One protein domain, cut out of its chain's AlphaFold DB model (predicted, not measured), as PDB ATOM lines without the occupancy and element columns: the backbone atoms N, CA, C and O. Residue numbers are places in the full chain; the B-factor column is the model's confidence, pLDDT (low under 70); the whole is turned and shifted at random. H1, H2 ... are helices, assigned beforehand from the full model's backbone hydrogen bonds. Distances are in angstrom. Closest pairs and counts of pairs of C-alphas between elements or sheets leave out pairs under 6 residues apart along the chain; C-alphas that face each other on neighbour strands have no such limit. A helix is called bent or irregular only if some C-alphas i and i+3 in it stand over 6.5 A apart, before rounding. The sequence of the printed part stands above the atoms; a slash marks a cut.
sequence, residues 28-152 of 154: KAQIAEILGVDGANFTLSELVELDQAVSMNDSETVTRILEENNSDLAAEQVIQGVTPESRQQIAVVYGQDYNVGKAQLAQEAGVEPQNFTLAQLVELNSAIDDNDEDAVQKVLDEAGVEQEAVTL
ATOM      1  N   LYS A  28      87.850  53.232 169.213       74.94
ATOM      2  CA  LYS A  28      86.433  52.861 169.286       74.94
ATOM      3  C   LYS A  28      85.545  53.553 168.241       74.94
ATOM      4  O   LYS A  28      84.903  52.882 167.444       74.94
ATOM      5  N   ALA A  29      85.505  54.885 168.222       75.19
ATOM      6  CA  ALA A  29      84.640  55.639 167.312       75.19
ATOM      7  C   ALA A  29      85.023  55.425 165.839       75.19
ATOM      8  O   ALA A  29      84.157  55.411 164.970       75.19
ATOM      9  N   GLN A  30      86.315  55.229 165.562       71.25
ATOM     10  CA  GLN A  30      86.803  54.971 164.206       71.25
ATOM     11  C   GLN A  30      86.400  53.572 163.722       71.25
ATOM     12  O   GLN A  30      85.981  53.420 162.579       71.25
ATOM     13  N   ILE A  31      86.489  52.561 164.592       76.12
ATOM     14  CA  ILE A  31      86.079  51.188 164.273       76.12
ATOM     15  C   ILE A  31      84.560  51.124 164.078       76.12
ATOM     16  O   ILE A  31      84.105  50.577 163.079       76.12
ATOM     17  N   ALA A  32      83.780  51.749 164.965       83.19
ATOM     18  CA  ALA A  32      82.322  51.799 164.846       83.19
ATOM     19  C   ALA A  32      81.860  52.405 163.513       83.19
ATOM     20  O   ALA A  32      81.019  51.824 162.829       83.19
ATOM     21  N   GLU A  33      82.468  53.524 163.107       82.50
ATOM     22  CA  GLU A  33      82.189  54.173 161.823       82.50
ATOM     23  C   GLU A  33      82.496  53.245 160.638       82.50
ATOM     24  O   GLU A  33      81.720  53.162 159.688       82.50
ATOM     25  N   ILE A  34      83.608  52.507 160.695       78.25
ATOM     26  CA  ILE A  34      84.013  51.597 159.615       78.25
ATOM     27  C   ILE A  34      83.083  50.383 159.522       78.25
ATOM     28  O   ILE A  34      82.793  49.919 158.416       78.25
ATOM     29  N   LEU A  35      82.591  49.900 160.662       83.06
ATOM     30  CA  LEU A  35      81.595  48.831 160.739       83.06
ATOM     31  C   LEU A  35      80.171  49.325 160.445       83.06
ATOM     32  O   LEU A  35      79.272  48.512 160.239       83.06
ATOM     33  N   GLY A  36      79.960  50.642 160.385       83.44
ATOM     34  CA  GLY A  36      78.652  51.250 160.161       83.44
ATOM     35  C   GLY A  36      77.687  51.059 161.331       83.44
ATOM     36  O   GLY A  36      76.477  51.047 161.111       83.44
ATOM     37  N   VAL A  37      78.206  50.886 162.551       86.38
ATOM     38  CA  VAL A  37      77.422  50.662 163.775       86.38
ATOM     39  C   VAL A  37      77.478  51.869 164.712       86.38
ATOM     40  O   VAL A  37      78.407  52.676 164.661       86.38
ATOM     41  N   ASP A  38      76.495  51.991 165.605       83.50
ATOM     42  CA  ASP A  38      76.502  53.035 166.632       83.50
ATOM     43  C   ASP A  38      77.429  52.658 167.794       83.50
ATOM     44  O   ASP A  38      77.038  51.948 168.719       83.50
ATOM     45  N   GLY A  39      78.656  53.183 167.779       79.88
ATOM     46  CA  GLY A  39      79.656  52.960 168.828       79.88
ATOM     47  C   GLY A  39      79.280  53.479 170.224       79.88
ATOM     48  O   GLY A  39      80.098  53.365 171.138       79.88
ATOM     49  N   ALA A  40      78.101  54.081 170.422       82.81
ATOM     50  CA  ALA A  40      77.596  54.431 171.748       82.81
ATOM     51  C   ALA A  40      77.176  53.203 172.568       82.81
ATOM     52  O   ALA A  40      77.368  53.220 173.784       82.81
ATOM     53  N   ASN A  41      76.644  52.165 171.912       80.62
ATOM     54  CA  ASN A  41      76.137  50.971 172.594       80.62
ATOM     55  C   ASN A  41      77.219  49.916 172.813       80.62
ATOM     56  O   ASN A  41      77.223  49.294 173.860       80.62
ATOM     57  N   PHE A  42      78.167  49.803 171.885       82.44
ATOM     58  CA  PHE A  42      79.265  48.842 171.976       82.44
ATOM     59  C   PHE A  42      80.391  49.354 172.869       82.44
ATOM     60  O   PHE A  42      80.622  50.559 172.962       82.44
ATOM     61  N   THR A  43      81.168  48.461 173.452       82.50
ATOM     62  CA  THR A  43      82.495  48.680 174.027       82.50
ATOM     63  C   THR A  43      83.559  48.679 172.923       82.50
ATOM     64  O   THR A  43      83.271  48.506 171.738       82.50
ATOM     65  N   LEU A  44      84.821  48.954 173.271       74.94
ATOM     66  CA  LEU A  44      85.909  48.796 172.300       74.94
ATOM     67  C   LEU A  44      86.122  47.312 171.957       74.94
ATOM     68  O   LEU A  44      86.344  47.005 170.788       74.94
ATOM     69  N   SER A  45      86.032  46.429 172.953       73.44
ATOM     70  CA  SER A  45      86.149  44.973 172.811       73.44
ATOM     71  C   SER A  45      85.154  44.434 171.798       73.44
ATOM     72  O   SER A  45      85.565  43.846 170.802       73.44
ATOM     73  N   GLU A  46      83.872  44.752 171.975       83.31
ATOM     74  CA  GLU A  46      82.798  44.283 171.096       83.31
ATOM     75  C   GLU A  46      82.946  44.815 169.667       83.31
ATOM     76  O   GLU A  46      82.686  44.097 168.709       83.31
ATOM     77  N   LEU A  47      83.410  46.056 169.480       83.56
ATOM     78  CA  LEU A  47      83.662  46.589 168.135       83.56
ATOM     79  C   LEU A  47      84.822  45.883 167.433       83.56
ATOM     80  O   LEU A  47      84.772  45.674 166.223       83.56
ATOM     81  N   VAL A  48      85.879  45.531 168.164       80.19
ATOM     82  CA  VAL A  48      86.994  44.775 167.579       80.19
ATOM     83  C   VAL A  48      86.569  43.332 167.306       80.19
ATOM     84  O   VAL A  48      86.922  42.789 166.258       80.19
ATOM     85  N   GLU A  49      85.781  42.724 168.194       81.94
ATOM     86  CA  GLU A  49      85.205  41.395 167.976       81.94
ATOM     87  C   GLU A  49      84.314  41.386 166.735       81.94
ATOM     88  O   GLU A  49      84.454  40.526 165.867       81.94
ATOM     89  N   LEU A  50      83.469  42.408 166.596       85.56
ATOM     90  CA  LEU A  50      82.599  42.600 165.448       85.56
ATOM     91  C   LEU A  50      83.405  42.747 164.147       85.56
ATOM     92  O   LEU A  50      83.070  42.103 163.153       85.56
ATOM     93  N   ASP A  51      84.495  43.524 164.137       84.00
ATOM     94  CA  ASP A  51      85.413  43.624 162.987       84.00
ATOM     95  C   ASP A  51      86.042  42.268 162.634       84.00
ATOM     96  O   ASP A  51      86.087  41.870 161.461       84.00
ATOM     97  N   GLN A  52      86.476  41.509 163.643       80.69
ATOM     98  CA  GLN A  52      87.051  40.184 163.445       80.69
ATOM     99  C   GLN A  52      86.021  39.199 162.883       80.69
ATOM    100  O   GLN A  52      86.306  38.538 161.880       80.69
ATOM    101  N   ALA A  53      84.824  39.136 163.458       84.69
ATOM    102  CA  ALA A  53      83.739  38.278 162.999       84.69
ATOM    103  C   ALA A  53      83.327  38.628 161.556       84.69
ATOM    104  O   ALA A  53      83.218  37.749 160.695       84.69
ATOM    105  N   VAL A  54      83.253  39.921 161.224       86.06
ATOM    106  CA  VAL A  54      83.045  40.404 159.849       86.06
ATOM    107  C   VAL A  54      84.182  39.979 158.908       86.06
ATOM    108  O   VAL A  54      83.941  39.636 157.744       86.06
ATOM    109  N   SER A  55      85.432  39.975 159.379       81.81
ATOM    110  CA  SER A  55      86.591  39.505 158.606       81.81
ATOM    111  C   SER A  55      86.570  37.999 158.334       81.81
ATOM    112  O   SER A  55      86.937  37.570 157.237       81.81
ATOM    113  N   MET A  56      86.085  37.217 159.298       79.50
ATOM    114  CA  MET A  56      85.970  35.761 159.232       79.50
ATOM    115  C   MET A  56      84.679  35.291 158.552       79.50
ATOM    116  O   MET A  56      84.537  34.101 158.280       79.50
ATOM    117  N   ASN A  57      83.780  36.223 158.211       81.31
ATOM    118  CA  ASN A  57      82.441  35.933 157.697       81.31
ATOM    119  C   ASN A  57      81.589  35.119 158.690       81.31
ATOM    120  O   ASN A  57      80.744  34.326 158.284       81.31
ATOM    121  N   ASP A  58      81.829  35.322 159.984       86.94
ATOM    122  CA  ASP A  58      81.111  34.673 161.072       86.94
ATOM    123  C   ASP A  58      79.825  35.446 161.388       86.94
ATOM    124  O   ASP A  58      79.798  36.357 162.214       86.94
ATOM    125  N   SER A  59      78.748  35.115 160.678       88.38
ATOM    126  CA  SER A  59      77.460  35.785 160.858       88.38
ATOM    127  C   SER A  59      76.787  35.475 162.194       88.38
ATOM    128  O   SER A  59      75.950  36.267 162.625       88.38
ATOM    129  N   GLU A  60      77.132  34.365 162.851       89.62
ATOM    130  CA  GLU A  60      76.565  33.982 164.146       89.62
ATOM    131  C   GLU A  60      77.073  34.931 165.231       89.62
ATOM    132  O   GLU A  60      76.271  35.600 165.884       89.62
ATOM    133  N   THR A  61      78.396  35.099 165.313       84.31
ATOM    134  CA  THR A  61      79.036  36.039 166.243       84.31
ATOM    135  C   THR A  61      78.628  37.486 165.956       84.31
ATOM    136  O   THR A  61      78.277  38.221 166.875       84.31
ATOM    137  N   VAL A  62      78.569  37.893 164.680       88.88
ATOM    138  CA  VAL A  62      78.079  39.235 164.311       88.88
ATOM    139  C   VAL A  62      76.640  39.453 164.789       88.88
ATOM    140  O   VAL A  62      76.338  40.505 165.340       88.88
ATOM    141  N   THR A  63      75.745  38.482 164.585       90.31
ATOM    142  CA  THR A  63      74.339  38.611 165.006       90.31
ATOM    143  C   THR A  63      74.237  38.739 166.518       90.31
ATOM    144  O   THR A  63      73.566  39.648 166.997       90.31
ATOM    145  N   ARG A  64      74.949  37.880 167.253       90.88
ATOM    146  CA  ARG A  64      74.987  37.883 168.717       90.88
ATOM    147  C   ARG A  64      75.384  39.257 169.272       90.88
ATOM    148  O   ARG A  64      74.597  39.864 169.994       90.88
ATOM    149  N   ILE A  65      76.532  39.786 168.840       87.44
ATOM    150  CA  ILE A  65      77.055  41.083 169.298       87.44
ATOM    151  C   ILE A  65      76.078  42.223 168.973       87.44
ATOM    152  O   ILE A  65      75.853  43.115 169.790       87.44
ATOM    153  N   LEU A  66      75.474  42.214 167.776       90.12
ATOM    154  CA  LEU A  66      74.494  43.229 167.375       90.12
ATOM    155  C   LEU A  66      73.220  43.170 168.234       90.12
ATOM    156  O   LEU A  66      72.712  44.223 168.621       90.12
ATOM    157  N   GLU A  67      72.716  41.974 168.545       89.25
ATOM    158  CA  GLU A  67      71.514  41.777 169.365       89.25
ATOM    159  C   GLU A  67      71.735  42.179 170.829       89.25
ATOM    160  O   GLU A  67      70.912  42.906 171.392       89.25
ATOM    161  N   GLU A  68      72.860  41.781 171.429       88.62
ATOM    162  CA  GLU A  68      73.253  42.160 172.798       88.62
ATOM    163  C   GLU A  68      73.329  43.685 172.963       88.62
ATOM    164  O   GLU A  68      72.887  44.249 173.968       88.62
ATOM    165  N   ASN A  69      73.775  44.369 171.909       87.94
ATOM    166  CA  ASN A  69      73.946  45.818 171.868       87.94
ATOM    167  C   ASN A  69      72.736  46.584 171.312       87.94
ATOM    168  O   ASN A  69      72.822  47.790 171.059       87.94
ATOM    169  N   ASN A  70      71.582  45.919 171.163       86.44
ATOM    170  CA  ASN A  70      70.328  46.511 170.679       86.44
ATOM    171  C   ASN A  70      70.475  47.222 169.316       86.44
ATOM    172  O   ASN A  70      69.894  48.285 169.088       86.44
ATOM    173  N   SER A  71      71.283  46.660 168.418       85.62
ATOM    174  CA  SER A  71      71.465  47.174 167.065       85.62
ATOM    175  C   SER A  71      70.360  46.676 166.136       85.62
ATOM    176  O   SER A  71      70.069  45.485 166.075       85.62
ATOM    177  N   ASP A  72      69.776  47.583 165.352       85.44
ATOM    178  CA  ASP A  72      68.779  47.247 164.322       85.44
ATOM    179  C   ASP A  72      69.415  46.675 163.033       85.44
ATOM    180  O   ASP A  72      68.719  46.367 162.058       85.44
ATOM    181  N   LEU A  73      70.748  46.580 162.986       85.38
ATOM    182  CA  LEU A  73      71.488  46.089 161.828       85.38
ATOM    183  C   LEU A  73      71.458  44.561 161.773       85.38
ATOM    184  O   LEU A  73      71.612  43.878 162.778       85.38
ATOM    185  N   ALA A  74      71.317  44.017 160.565       86.62
ATOM    186  CA  ALA A  74      71.484  42.584 160.337       86.62
ATOM    187  C   ALA A  74      72.954  42.250 160.053       86.62
ATOM    188  O   ALA A  74      73.649  43.039 159.405       86.62
ATOM    189  N   ALA A  75      73.399  41.048 160.432       84.19
ATOM    190  CA  ALA A  75      74.765  40.591 160.179       84.19
ATOM    191  C   ALA A  75      75.161  40.699 158.701       84.19
ATOM    192  O   ALA A  75      76.227  41.224 158.387       84.19
ATOM    193  N   GLU A  76      74.275  40.322 157.772       83.50
ATOM    194  CA  GLU A  76      74.507  40.520 156.338       83.50
ATOM    195  C   GLU A  76      74.781  41.980 155.949       83.50
ATOM    196  O   GLU A  76      75.581  42.215 155.045       83.50
ATOM    197  N   GLN A  77      74.126  42.956 156.586       81.69
ATOM    198  CA  GLN A  77      74.302  44.376 156.258       81.69
ATOM    199  C   GLN A  77      75.679  44.868 156.696       81.69
ATOM    200  O   GLN A  77      76.352  45.555 155.928       81.69
ATOM    201  N   VAL A  78      76.120  44.462 157.887       83.12
ATOM    202  CA  VAL A  78      77.449  44.797 158.410       83.12
ATOM    203  C   VAL A  78      78.529  44.104 157.574       83.12
ATOM    204  O   VAL A  78      79.430  44.752 157.047       83.12
ATOM    205  N   ILE A  79      78.390  42.798 157.337       83.44
ATOM    206  CA  ILE A  79      79.368  41.997 156.589       83.44
ATOM    207  C   ILE A  79      79.536  42.491 155.145       83.44
ATOM    208  O   ILE A  79      80.655  42.525 154.630       83.44
ATOM    209  N   GLN A  80      78.445  42.865 154.470       81.50
ATOM    210  CA  GLN A  80      78.500  43.363 153.090       81.50
ATOM    211  C   GLN A  80      78.881  44.847 153.000       81.50
ATOM    212  O   GLN A  80      79.423  45.266 151.975       81.50
ATOM    213  N   GLY A  81      78.608  45.637 154.042       72.75
ATOM    214  CA  GLY A  81      78.968  47.056 154.118       72.75
ATOM    215  C   GLY A  81      80.463  47.293 154.350       72.75
ATOM    216  O   GLY A  81      81.018  48.285 153.872       72.75
ATOM    217  N   VAL A  82      81.142  46.355 155.014       72.12
ATOM    218  CA  VAL A  82      82.575  46.445 155.314       72.12
ATOM    219  C   VAL A  82      83.404  45.966 154.121       72.12
ATOM    220  O   VAL A  82      83.663  44.777 153.906       72.12
ATOM    221  N   THR A  83      83.861  46.922 153.315       70.31
ATOM    222  CA  THR A  83      84.702  46.622 152.154       70.31
ATOM    223  C   THR A  83      86.146  46.295 152.570       70.31
ATOM    224  O   THR A  83      86.634  46.764 153.603       70.31
ATOM    225  N   PRO A  84      86.900  45.523 151.762       61.41
ATOM    226  CA  PRO A  84      88.337  45.334 151.972       61.41
ATOM    227  C   PRO A  84      89.132  46.650 152.051       61.41
ATOM    228  O   PRO A  84      90.165  46.693 152.713       61.41
ATOM    229  N   GLU A  85      88.658  47.715 151.400       60.62
ATOM    230  CA  GLU A  85      89.284  49.042 151.405       60.62
ATOM    231  C   GLU A  85      89.068  49.756 152.747       60.62
ATOM    232  O   GLU A  85      90.012  50.321 153.303       60.62
ATOM    233  N   SER A  86      87.862  49.643 153.315       63.81
ATOM    234  CA  SER A  86      87.547  50.110 154.670       63.81
ATOM    235  C   SER A  86      88.444  49.414 155.701       63.81
ATOM    236  O   SER A  86      89.032  50.068 156.555       63.81
ATOM    237  N   ARG A  87      88.651  48.096 155.548       65.50
ATOM    238  CA  ARG A  87      89.517  47.280 156.425       65.50
ATOM    239  C   ARG A  87      90.991  47.684 156.395       65.50
ATOM    240  O   ARG A  87      91.678  47.646 157.414       65.50
ATOM    241  N   GLN A  88      91.486  48.116 155.238       57.28
ATOM    242  CA  GLN A  88      92.857  48.621 155.110       57.28
ATOM    243  C   GLN A  88      93.057  49.968 155.811       57.28
ATOM    244  O   GLN A  88      94.158  50.245 156.282       57.28
ATOM    245  N   GLN A  89      92.011  50.791 155.928       56.78
ATOM    246  CA  GLN A  89      92.074  52.029 156.709       56.78
ATOM    247  C   GLN A  89      92.151  51.736 158.208       56.78
ATOM    248  O   GLN A  89      92.939  52.384 158.896       56.78
ATOM    249  N   ILE A  90      91.461  50.692 158.684       56.28
ATOM    250  CA  ILE A  90      91.616  50.234 160.068       56.28
ATOM    251  C   ILE A  90      93.058  49.763 160.319       56.28
ATOM    252  O   ILE A  90      93.670  50.177 161.294       56.28
ATOM    253  N   ALA A  91      93.678  49.019 159.393       52.81
ATOM    254  CA  ALA A  91      95.070  48.549 159.508       52.81
ATOM    255  C   ALA A  91      96.136  49.666 159.634       52.81
ATOM    256  O   ALA A  91      97.154  49.476 160.304       52.81
ATOM    257  N   VAL A  92      95.922  50.831 159.011       50.97
ATOM    258  CA  VAL A  92      96.843  51.986 159.095       50.97
ATOM    259  C   VAL A  92      96.712  52.718 160.436       50.97
ATOM    260  O   VAL A  92      97.721  53.172 160.974       50.97
ATOM    261  N   VAL A  93      95.504  52.769 161.003       51.59
ATOM    262  CA  VAL A  93      95.248  53.236 162.377       51.59
ATOM    263  C   VAL A  93      95.845  52.240 163.384       51.59
ATOM    264  O   VAL A  93      96.604  52.602 164.283       51.59
ATOM    265  N   TYR A  94      95.626  50.947 163.145       54.06
ATOM    266  CA  TYR A  94      96.110  49.844 163.965       54.06
ATOM    267  C   TYR A  94      97.640  49.760 164.070       54.06
ATOM    268  O   TYR A  94      98.121  49.268 165.073       54.06
ATOM    269  N   GLY A  95      98.453  50.248 163.129       50.59
ATOM    270  CA  GLY A  95      99.920  50.084 163.192       50.59
ATOM    271  C   GLY A  95     100.658  50.883 164.287       50.59
ATOM    272  O   GLY A  95     101.788  50.539 164.643       50.59
ATOM    273  N   GLN A  96     100.053  51.948 164.821       44.88
ATOM    274  CA  GLN A  96     100.595  52.752 165.933       44.88
ATOM    275  C   GLN A  96      99.691  52.668 167.170       44.88
ATOM    276  O   GLN A  96     100.198  52.532 168.283       44.88
ATOM    277  N   ASP A  97      98.370  52.637 166.969       48.62
ATOM    278  CA  ASP A  97      97.383  52.492 168.040       48.62
ATOM    279  C   ASP A  97      97.164  51.036 168.476       48.62
ATOM    280  O   ASP A  97      96.482  50.817 169.476       48.62
ATOM    281  N   TYR A  98      97.792  50.035 167.826       53.41
ATOM    282  CA  TYR A  98      97.736  48.632 168.281       53.41
ATOM    283  C   TYR A  98      98.118  48.515 169.744       53.41
ATOM    284  O   TYR A  98      97.552  47.714 170.466       53.41
ATOM    285  N   ASN A  99      99.102  49.298 170.181       59.59
ATOM    286  CA  ASN A  99      99.585  49.232 171.549       59.59
ATOM    287  C   ASN A  99      98.617  49.930 172.516       59.59
ATOM    288  O   ASN A  99      98.462  49.486 173.645       59.59
ATOM    289  N   VAL A 100      97.919  50.977 172.062       66.62
ATOM    290  CA  VAL A 100      96.954  51.730 172.876       66.62
ATOM    291  C   VAL A 100      95.640  50.964 173.009       66.62
ATOM    292  O   VAL A 100      95.195  50.746 174.129       66.62
ATOM    293  N   GLY A 101      95.065  50.480 171.904       69.75
ATOM    294  CA  GLY A 101      93.840  49.673 171.925       69.75
ATOM    295  C   GLY A 101      94.039  48.354 172.670       69.75
ATOM    296  O   GLY A 101      93.253  48.006 173.541       69.75
ATOM    297  N   LYS A 102      95.164  47.671 172.435       76.44
ATOM    298  CA  LYS A 102      95.534  46.469 173.193       76.44
ATOM    299  C   LYS A 102      95.733  46.762 174.681       76.44
ATOM    300  O   LYS A 102      95.295  45.982 175.514       76.44
ATOM    301  N   ALA A 103      96.370  47.879 175.039       79.62
ATOM    302  CA  ALA A 103      96.508  48.267 176.440       79.62
ATOM    303  C   ALA A 103      95.161  48.611 177.088       79.62
ATOM    304  O   ALA A 103      94.977  48.295 178.256       79.62
ATOM    305  N   GLN A 104      94.230  49.222 176.353       77.94
ATOM    306  CA  GLN A 104      92.879  49.514 176.837       77.94
ATOM    307  C   GLN A 104      92.090  48.228 177.096       77.94
ATOM    308  O   GLN A 104      91.597  48.051 178.202       77.94
ATOM    309  N   LEU A 105      92.073  47.297 176.138       79.44
ATOM    310  CA  LEU A 105      91.400  45.998 176.277       79.44
ATOM    311  C   LEU A 105      91.997  45.151 177.405       79.44
ATOM    312  O   LEU A 105      91.283  44.501 178.159       79.44
ATOM    313  N   ALA A 106      93.322  45.173 177.547       84.44
ATOM    314  CA  ALA A 106      93.987  44.486 178.644       84.44
ATOM    315  C   ALA A 106      93.680  45.136 179.999       84.44
ATOM    316  O   ALA A 106      93.521  44.427 180.981       84.44
ATOM    317  N   GLN A 107      93.573  46.467 180.061       83.38
ATOM    318  CA  GLN A 107      93.166  47.167 181.282       83.38
ATOM    319  C   GLN A 107      91.721  46.861 181.670       83.38
ATOM    320  O   GLN A 107      91.455  46.707 182.858       83.38
ATOM    321  N   GLU A 108      90.822  46.774 180.694       80.62
ATOM    322  CA  GLU A 108      89.415  46.420 180.893       80.62
ATOM    323  C   GLU A 108      89.283  45.005 181.466       80.62
ATOM    324  O   GLU A 108      88.685  44.830 182.525       80.62
ATOM    325  N   ALA A 109      90.000  44.041 180.882       82.56
ATOM    326  CA  ALA A 109      90.082  42.671 181.386       82.56
ATOM    327  C   ALA A 109      91.013  42.493 182.606       82.56
ATOM    328  O   ALA A 109      91.186  41.378 183.085       82.56
ATOM    329  N   GLY A 110      91.675  43.545 183.101       83.75
ATOM    330  CA  GLY A 110      92.589  43.461 184.249       83.75
ATOM    331  C   GLY A 110      93.861  42.622 184.033       83.75
ATOM    332  O   GLY A 110      94.459  42.158 185.005       83.75
ATOM    333  N   VAL A 111      94.298  42.433 182.785       87.69
ATOM    334  CA  VAL A 111      95.469  41.625 182.402       87.69
ATOM    335  C   VAL A 111      96.614  42.465 181.826       87.69
ATOM    336  O   VAL A 111      96.487  43.654 181.530       87.69
ATOM    337  N   GLU A 112      97.784  41.847 181.640       83.94
ATOM    338  CA  GLU A 112      98.910  42.504 180.975       83.94
ATOM    339  C   GLU A 112      98.828  42.374 179.444       83.94
ATOM    340  O   GLU A 112      98.895  41.259 178.924       83.94
ATOM    341  N   PRO A 113      98.844  43.478 178.670       82.12
ATOM    342  CA  PRO A 113      98.736  43.432 177.205       82.12
ATOM    343  C   PRO A 113      99.927  42.750 176.516       82.12
ATOM    344  O   PRO A 113      99.918  42.562 175.303       82.12
ATOM    345  N   GLN A 114     100.991  42.423 177.246       83.62
ATOM    346  CA  GLN A 114     102.214  41.821 176.709       83.62
ATOM    347  C   GLN A 114     102.029  40.336 176.384       83.62
ATOM    348  O   GLN A 114     102.625  39.847 175.425       83.62
ATOM    349  N   ASN A 115     101.186  39.655 177.164       81.44
ATOM    350  CA  ASN A 115     101.017  38.203 177.108       81.44
ATOM    351  C   ASN A 115      99.936  37.776 176.111       81.44
ATOM    352  O   ASN A 115      99.951  36.655 175.621       81.44
ATOM    353  N   PHE A 116      99.033  38.687 175.765       83.00
ATOM    354  CA  PHE A 116      97.911  38.409 174.877       83.00
ATOM    355  C   PHE A 116      98.153  39.012 173.503       83.00
ATOM    356  O   PHE A 116      98.878  39.990 173.357       83.00
ATOM    357  N   THR A 117      97.538  38.467 172.466       82.75
ATOM    358  CA  THR A 117      97.331  39.163 171.191       82.75
ATOM    359  C   THR A 117      96.095  40.061 171.280       82.75
ATOM    360  O   THR A 117      95.340  39.985 172.243       82.75
ATOM    361  N   LEU A 118      95.879  40.940 170.297       74.31
ATOM    362  CA  LEU A 118      94.664  41.762 170.269       74.31
ATOM    363  C   LEU A 118      93.405  40.882 170.221       74.31
ATOM    364  O   LEU A 118      92.516  41.072 171.036       74.31
ATOM    365  N   ALA A 119      93.383  39.888 169.327       72.75
ATOM    366  CA  ALA A 119      92.274  38.942 169.198       72.75
ATOM    367  C   ALA A 119      92.003  38.185 170.507       72.75
ATOM    368  O   ALA A 119      90.857  38.062 170.911       72.75
ATOM    369  N   GLN A 120      93.053  37.760 171.218       82.62
ATOM    370  CA  GLN A 120      92.890  37.109 172.520       82.62
ATOM    371  C   GLN A 120      92.341  38.059 173.589       82.62
ATOM    372  O   GLN A 120      91.520  37.645 174.387       82.62
ATOM    373  N   LEU A 121      92.751  39.332 173.631       84.75
ATOM    374  CA  LEU A 121      92.162  40.280 174.589       84.75
ATOM    375  C   LEU A 121      90.691  40.560 174.306       84.75
ATOM    376  O   LEU A 121      89.935  40.831 175.230       84.75
ATOM    377  N   VAL A 122      90.301  40.526 173.040       81.62
ATOM    378  CA  VAL A 122      88.912  40.697 172.626       81.62
ATOM    379  C   VAL A 122      88.081  39.489 173.046       81.62
ATOM    380  O   VAL A 122      87.092  39.668 173.747       81.62
ATOM    381  N   GLU A 123      88.539  38.276 172.714       80.31
ATOM    382  CA  GLU A 123      87.906  37.018 173.147       80.31
ATOM    383  C   GLU A 123      87.807  36.953 174.681       80.31
ATOM    384  O   GLU A 123      86.772  36.573 175.218       80.31
ATOM    385  N   LEU A 124      88.847  37.407 175.395       85.94
ATOM    386  CA  LEU A 124      88.856  37.478 176.856       85.94
ATOM    387  C   LEU A 124      87.792  38.435 177.408       85.94
ATOM    388  O   LEU A 124      87.108  38.074 178.357       85.94
ATOM    389  N   ASN A 125      87.662  39.642 176.848       84.50
ATOM    390  CA  ASN A 125      86.667  40.610 177.317       84.50
ATOM    391  C   ASN A 125      85.237  40.128 177.036       84.50
ATOM    392  O   ASN A 125      84.427  40.164 177.953       84.50
ATOM    393  N   SER A 126      84.948  39.587 175.842       79.69
ATOM    394  CA  SER A 126      83.622  39.003 175.563       79.69
ATOM    395  C   SER A 126      83.298  37.877 176.541       79.69
ATOM    396  O   SER A 126      82.211  37.845 177.100       79.69
ATOM    397  N   ALA A 127      84.251  36.980 176.804       83.88
ATOM    398  CA  ALA A 127      84.041  35.888 177.749       83.88
ATOM    399  C   ALA A 127      83.804  36.387 179.189       83.88
ATOM    400  O   ALA A 127      83.028  35.783 179.931       83.88
ATOM    401  N   ILE A 128      84.442  37.495 179.588       85.56
ATOM    402  CA  ILE A 128      84.189  38.153 180.879       85.56
ATOM    403  C   ILE A 128      82.767  38.726 180.926       85.56
ATOM    404  O   ILE A 128      82.046  38.476 181.895       85.56
ATOM    405  N   ASP A 129      82.352  39.445 179.883       82.50
ATOM    406  CA  ASP A 129      81.022  40.057 179.789       82.50
ATOM    407  C   ASP A 129      79.910  38.989 179.810       82.50
ATOM    408  O   ASP A 129      78.944  39.089 180.578       82.50
ATOM    409  N   ASP A 130      80.112  37.895 179.074       79.94
ATOM    410  CA  ASP A 130      79.202  36.747 178.998       79.94
ATOM    411  C   ASP A 130      79.217  35.869 180.266       79.94
ATOM    412  O   ASP A 130      78.391  34.963 180.415       79.94
ATOM    413  N   ASN A 131      80.121  36.149 181.216       82.25
ATOM    414  CA  ASN A 131      80.393  35.318 182.394       82.25
ATOM    415  C   ASN A 131      80.726  33.855 182.024       82.25
ATOM    416  O   ASN A 131      80.409  32.921 182.770       82.25
ATOM    417  N   ASP A 132      81.367  33.650 180.873       86.12
ATOM    418  CA  ASP A 132      81.780  32.342 180.371       86.12
ATOM    419  C   ASP A 132      83.173  31.982 180.909       86.12
ATOM    420  O   ASP A 132      84.214  32.268 180.311       86.12
ATOM    421  N   GLU A 133      83.194  31.346 182.081       89.38
ATOM    422  CA  GLU A 133      84.430  30.934 182.757       89.38
ATOM    423  C   GLU A 133      85.277  29.958 181.917       89.38
ATOM    424  O   GLU A 133      86.509  30.038 181.945       89.38
ATOM    425  N   ASP A 134      84.639  29.078 181.135       88.75
ATOM    426  CA  ASP A 134      85.331  28.108 180.280       88.75
ATOM    427  C   ASP A 134      86.062  28.824 179.131       88.75
ATOM    428  O   ASP A 134      87.224  28.518 178.833       88.75
ATOM    429  N   ALA A 135      85.408  29.811 178.511       84.56
ATOM    430  CA  ALA A 135      86.007  30.637 177.469       84.56
ATOM    431  C   ALA A 135      87.125  31.537 178.019       84.56
ATOM    432  O   ALA A 135      88.208  31.588 177.427       84.56
ATOM    433  N   VAL A 136      86.929  32.167 179.186       89.50
ATOM    434  CA  VAL A 136      87.981  32.952 179.856       89.50
ATOM    435  C   VAL A 136      89.212  32.078 180.103       89.50
ATOM    436  O   VAL A 136      90.322  32.453 179.718       89.50
ATOM    437  N   GLN A 137      89.039  30.893 180.699       90.88
ATOM    438  CA  GLN A 137      90.166  30.020 181.030       90.88
ATOM    439  C   GLN A 137      90.907  29.541 179.776       90.88
ATOM    440  O   GLN A 137      92.138  29.546 179.751       90.88
ATOM    441  N   LYS A 138      90.177  29.198 178.708       90.25
ATOM    442  CA  LYS A 138      90.771  28.826 177.417       90.25
ATOM    443  C   LYS A 138      91.694  29.923 176.882       90.25
ATOM    444  O   LYS A 138      92.805  29.624 176.443       90.25
ATOM    445  N   VAL A 139      91.267  31.184 176.928       87.44
ATOM    446  CA  VAL A 139      92.071  32.307 176.423       87.44
ATOM    447  C   VAL A 139      93.317  32.547 177.283       87.44
ATOM    448  O   VAL A 139      94.394  32.816 176.744       87.44
ATOM    449  N   LEU A 140      93.202  32.412 178.608       90.25
ATOM    450  CA  LEU A 140      94.340  32.507 179.531       90.25
ATOM    451  C   LEU A 140      95.381  31.407 179.257       90.25
ATOM    452  O   LEU A 140      96.577  31.703 179.162       90.25
ATOM    453  N   ASP A 141      94.926  30.173 179.033       90.50
ATOM    454  CA  ASP A 141      95.781  29.030 178.700       90.50
ATOM    455  C   ASP A 141      96.492  29.223 177.348       90.50
ATOM    456  O   ASP A 141      97.694  28.971 177.225       90.50
ATOM    457  N   GLU A 142      95.780  29.720 176.330       86.69
ATOM    458  CA  GLU A 142      96.344  30.028 175.008       86.69
ATOM    459  C   GLU A 142      97.375  31.167 175.046       86.69
ATOM    460  O   GLU A 142      98.333  31.167 174.266       86.69
ATOM    461  N   ALA A 143      97.201  32.131 175.951       82.94
ATOM    462  CA  ALA A 143      98.161  33.203 176.210       82.94
ATOM    463  C   ALA A 143      99.335  32.759 177.108       82.94
ATOM    464  O   ALA A 143     100.310  33.498 177.265       82.94
ATOM    465  N   GLY A 144      99.269  31.556 177.689       84.44
ATOM    466  CA  GLY A 144     100.276  31.034 178.613       84.44
ATOM    467  C   GLY A 144     100.309  31.769 179.956       84.44
ATOM    468  O   GLY A 144     101.373  31.876 180.568       84.44
ATOM    469  N   VAL A 145      99.171  32.310 180.394       84.94
ATOM    470  CA  VAL A 145      99.030  33.055 181.650       84.94
ATOM    471  C   VAL A 145      98.411  32.148 182.712       84.94
ATOM    472  O   VAL A 145      97.288  31.688 182.563       84.94
ATOM    473  N   GLU A 146      99.120  31.928 183.823       79.94
ATOM    474  CA  GLU A 146      98.661  31.100 184.955       79.94
ATOM    475  C   GLU A 146      97.702  31.861 185.901       79.94
ATOM    476  O   GLU A 146      97.866  31.847 187.121       79.94
ATOM    477  N   GLN A 147      96.733  32.590 185.349       78.62
ATOM    478  CA  GLN A 147      95.701  33.287 186.121       78.62
ATOM    479  C   GLN A 147      94.411  32.458 186.098       78.62
ATOM    480  O   GLN A 147      94.099  31.836 185.088       78.62
ATOM    481  N   GLU A 148      93.671  32.421 187.209       78.62
ATOM    482  CA  GLU A 148      92.381  31.722 187.246       78.62
ATOM    483  C   GLU A 148      91.265  32.636 186.739       78.62
ATOM    484  O   GLU A 148      91.141  33.773 187.213       78.62
ATOM    485  N   ALA A 149      90.431  32.119 185.828       76.94
ATOM    486  CA  ALA A 149      89.275  32.813 185.254       76.94
ATOM    487  C   ALA A 149      88.367  33.443 186.323       76.94
ATOM    488  O   ALA A 149      87.960  34.599 186.209       76.94
ATOM    489  N   VAL A 150      88.168  32.734 187.437       77.44
ATOM    490  CA  VAL A 150      87.382  33.188 188.592       77.44
ATOM    491  C   VAL A 150      87.884  34.496 189.216       77.44
ATOM    492  O   VAL A 150      87.161  35.109 189.993       77.44
ATOM    493  N   THR A 151      89.120  34.919 188.940       78.06
ATOM    494  CA  THR A 151      89.698  36.180 189.444       78.06
ATOM    495  C   THR A 151      89.292  37.379 188.589       78.06
ATOM    496  O   THR A 151      89.304  38.504 189.082       78.06
ATOM    497  N   LEU A 152      88.954  37.148 187.318       78.12
ATOM    498  CA  LEU A 152      88.565  38.186 186.360       78.12
ATOM    499  C   LEU A 152      87.053  38.440 186.345       78.12
ATOM    500  O   LEU A 152      86.622  39.505 185.923       78.12
TER     501      LEU A 152
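AT A GLANCE: This is residues 28 to 152 of the 154 residues of an uncharacterized protein of Qingshengfaniella alkalisoli (UniProt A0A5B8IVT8). A long helix bent like an L, H5, arches over two helical lobes: H1 to H4, with H2 in their middle, and the hairpin of H6 and H7. H5a packs on H1 and H5b packs on H6, while the two lobes meet where H2 crosses H6. The printed part has 125 residues with seven named helices, H1 to H7 in chain order, and no named strand; its class is all helix. It is compact, with a radius of gyration of the C-alphas of 14.2 A and spans of 40 by 31 by 24 A.

IN THESE COORDINATES: H5, residues 84 to 108, was assigned as one helix by its hydrogen bonds but is bent: C-alphas 96 and 99 are 6.7 A apart. Its arms are H5a, residues 84 to 96, 20.0 A long, and H5b, residues 99 to 108, 14.1 A. Before it come H1, residues 28 to 35, starting at C-alpha 28 (86.433, 52.861, 169.286); H2, residues 44 to 56, 18.5 A; H3, residues 59 to 68, 14.2 A; and H4, residues 75 to 81. After it come H6, residues 118 to 129, 16.7 A, and H7, residues 133 to 142, 14.2 A, ending at C-alpha 142 (96.344, 30.028, 175.008).

HOW THE PARTS SIT: The lines of H5a and H5b stand at 85 degrees, about perpendicular. H5a touches H1 with residues 86 to 90 alone, closest at the C-alphas of Ser 86 and Ile 34, 6.3 A. H5b touches H6 at a shallow tilt of 20 degrees, the same way, closest at the C-alphas of Lys 102 and Leu 118, 5.6 A. The hub is H2, touching five helices. It touches H6 at a steep tilt of 62 degrees, closest at the C-alphas of Ser 45 and Val 122, 5.1 A. H2 and H3 form a helical hairpin at 23 degrees, closest at the C-alphas of Leu 50 and Val 62, 5.7 A. H4 touches H3, about perpendicular at 74 degrees, closest at the C-alphas of Ala 75 and Thr 63, 5.2 A. H6 and H7 form a helical hairpin at 19 degrees, closest at the C-alphas of Ala 127 and Val 136, 5.3 A. H7 and H2 are apart. Each O i to N i+4 pair is within hydrogen-bond range in H1, H2, H3, H4, H5b, H6 and H7; in H5a 8 of 9 are.

THE WHOLE: The two C-alphas farthest apart, those of Glu 85 and Val 150, are 40.5 A apart. The printed part has no cut and no long link. Residues 84 to 101 of this predicted model have pLDDT under 70; the mean of the printed part is 79.1.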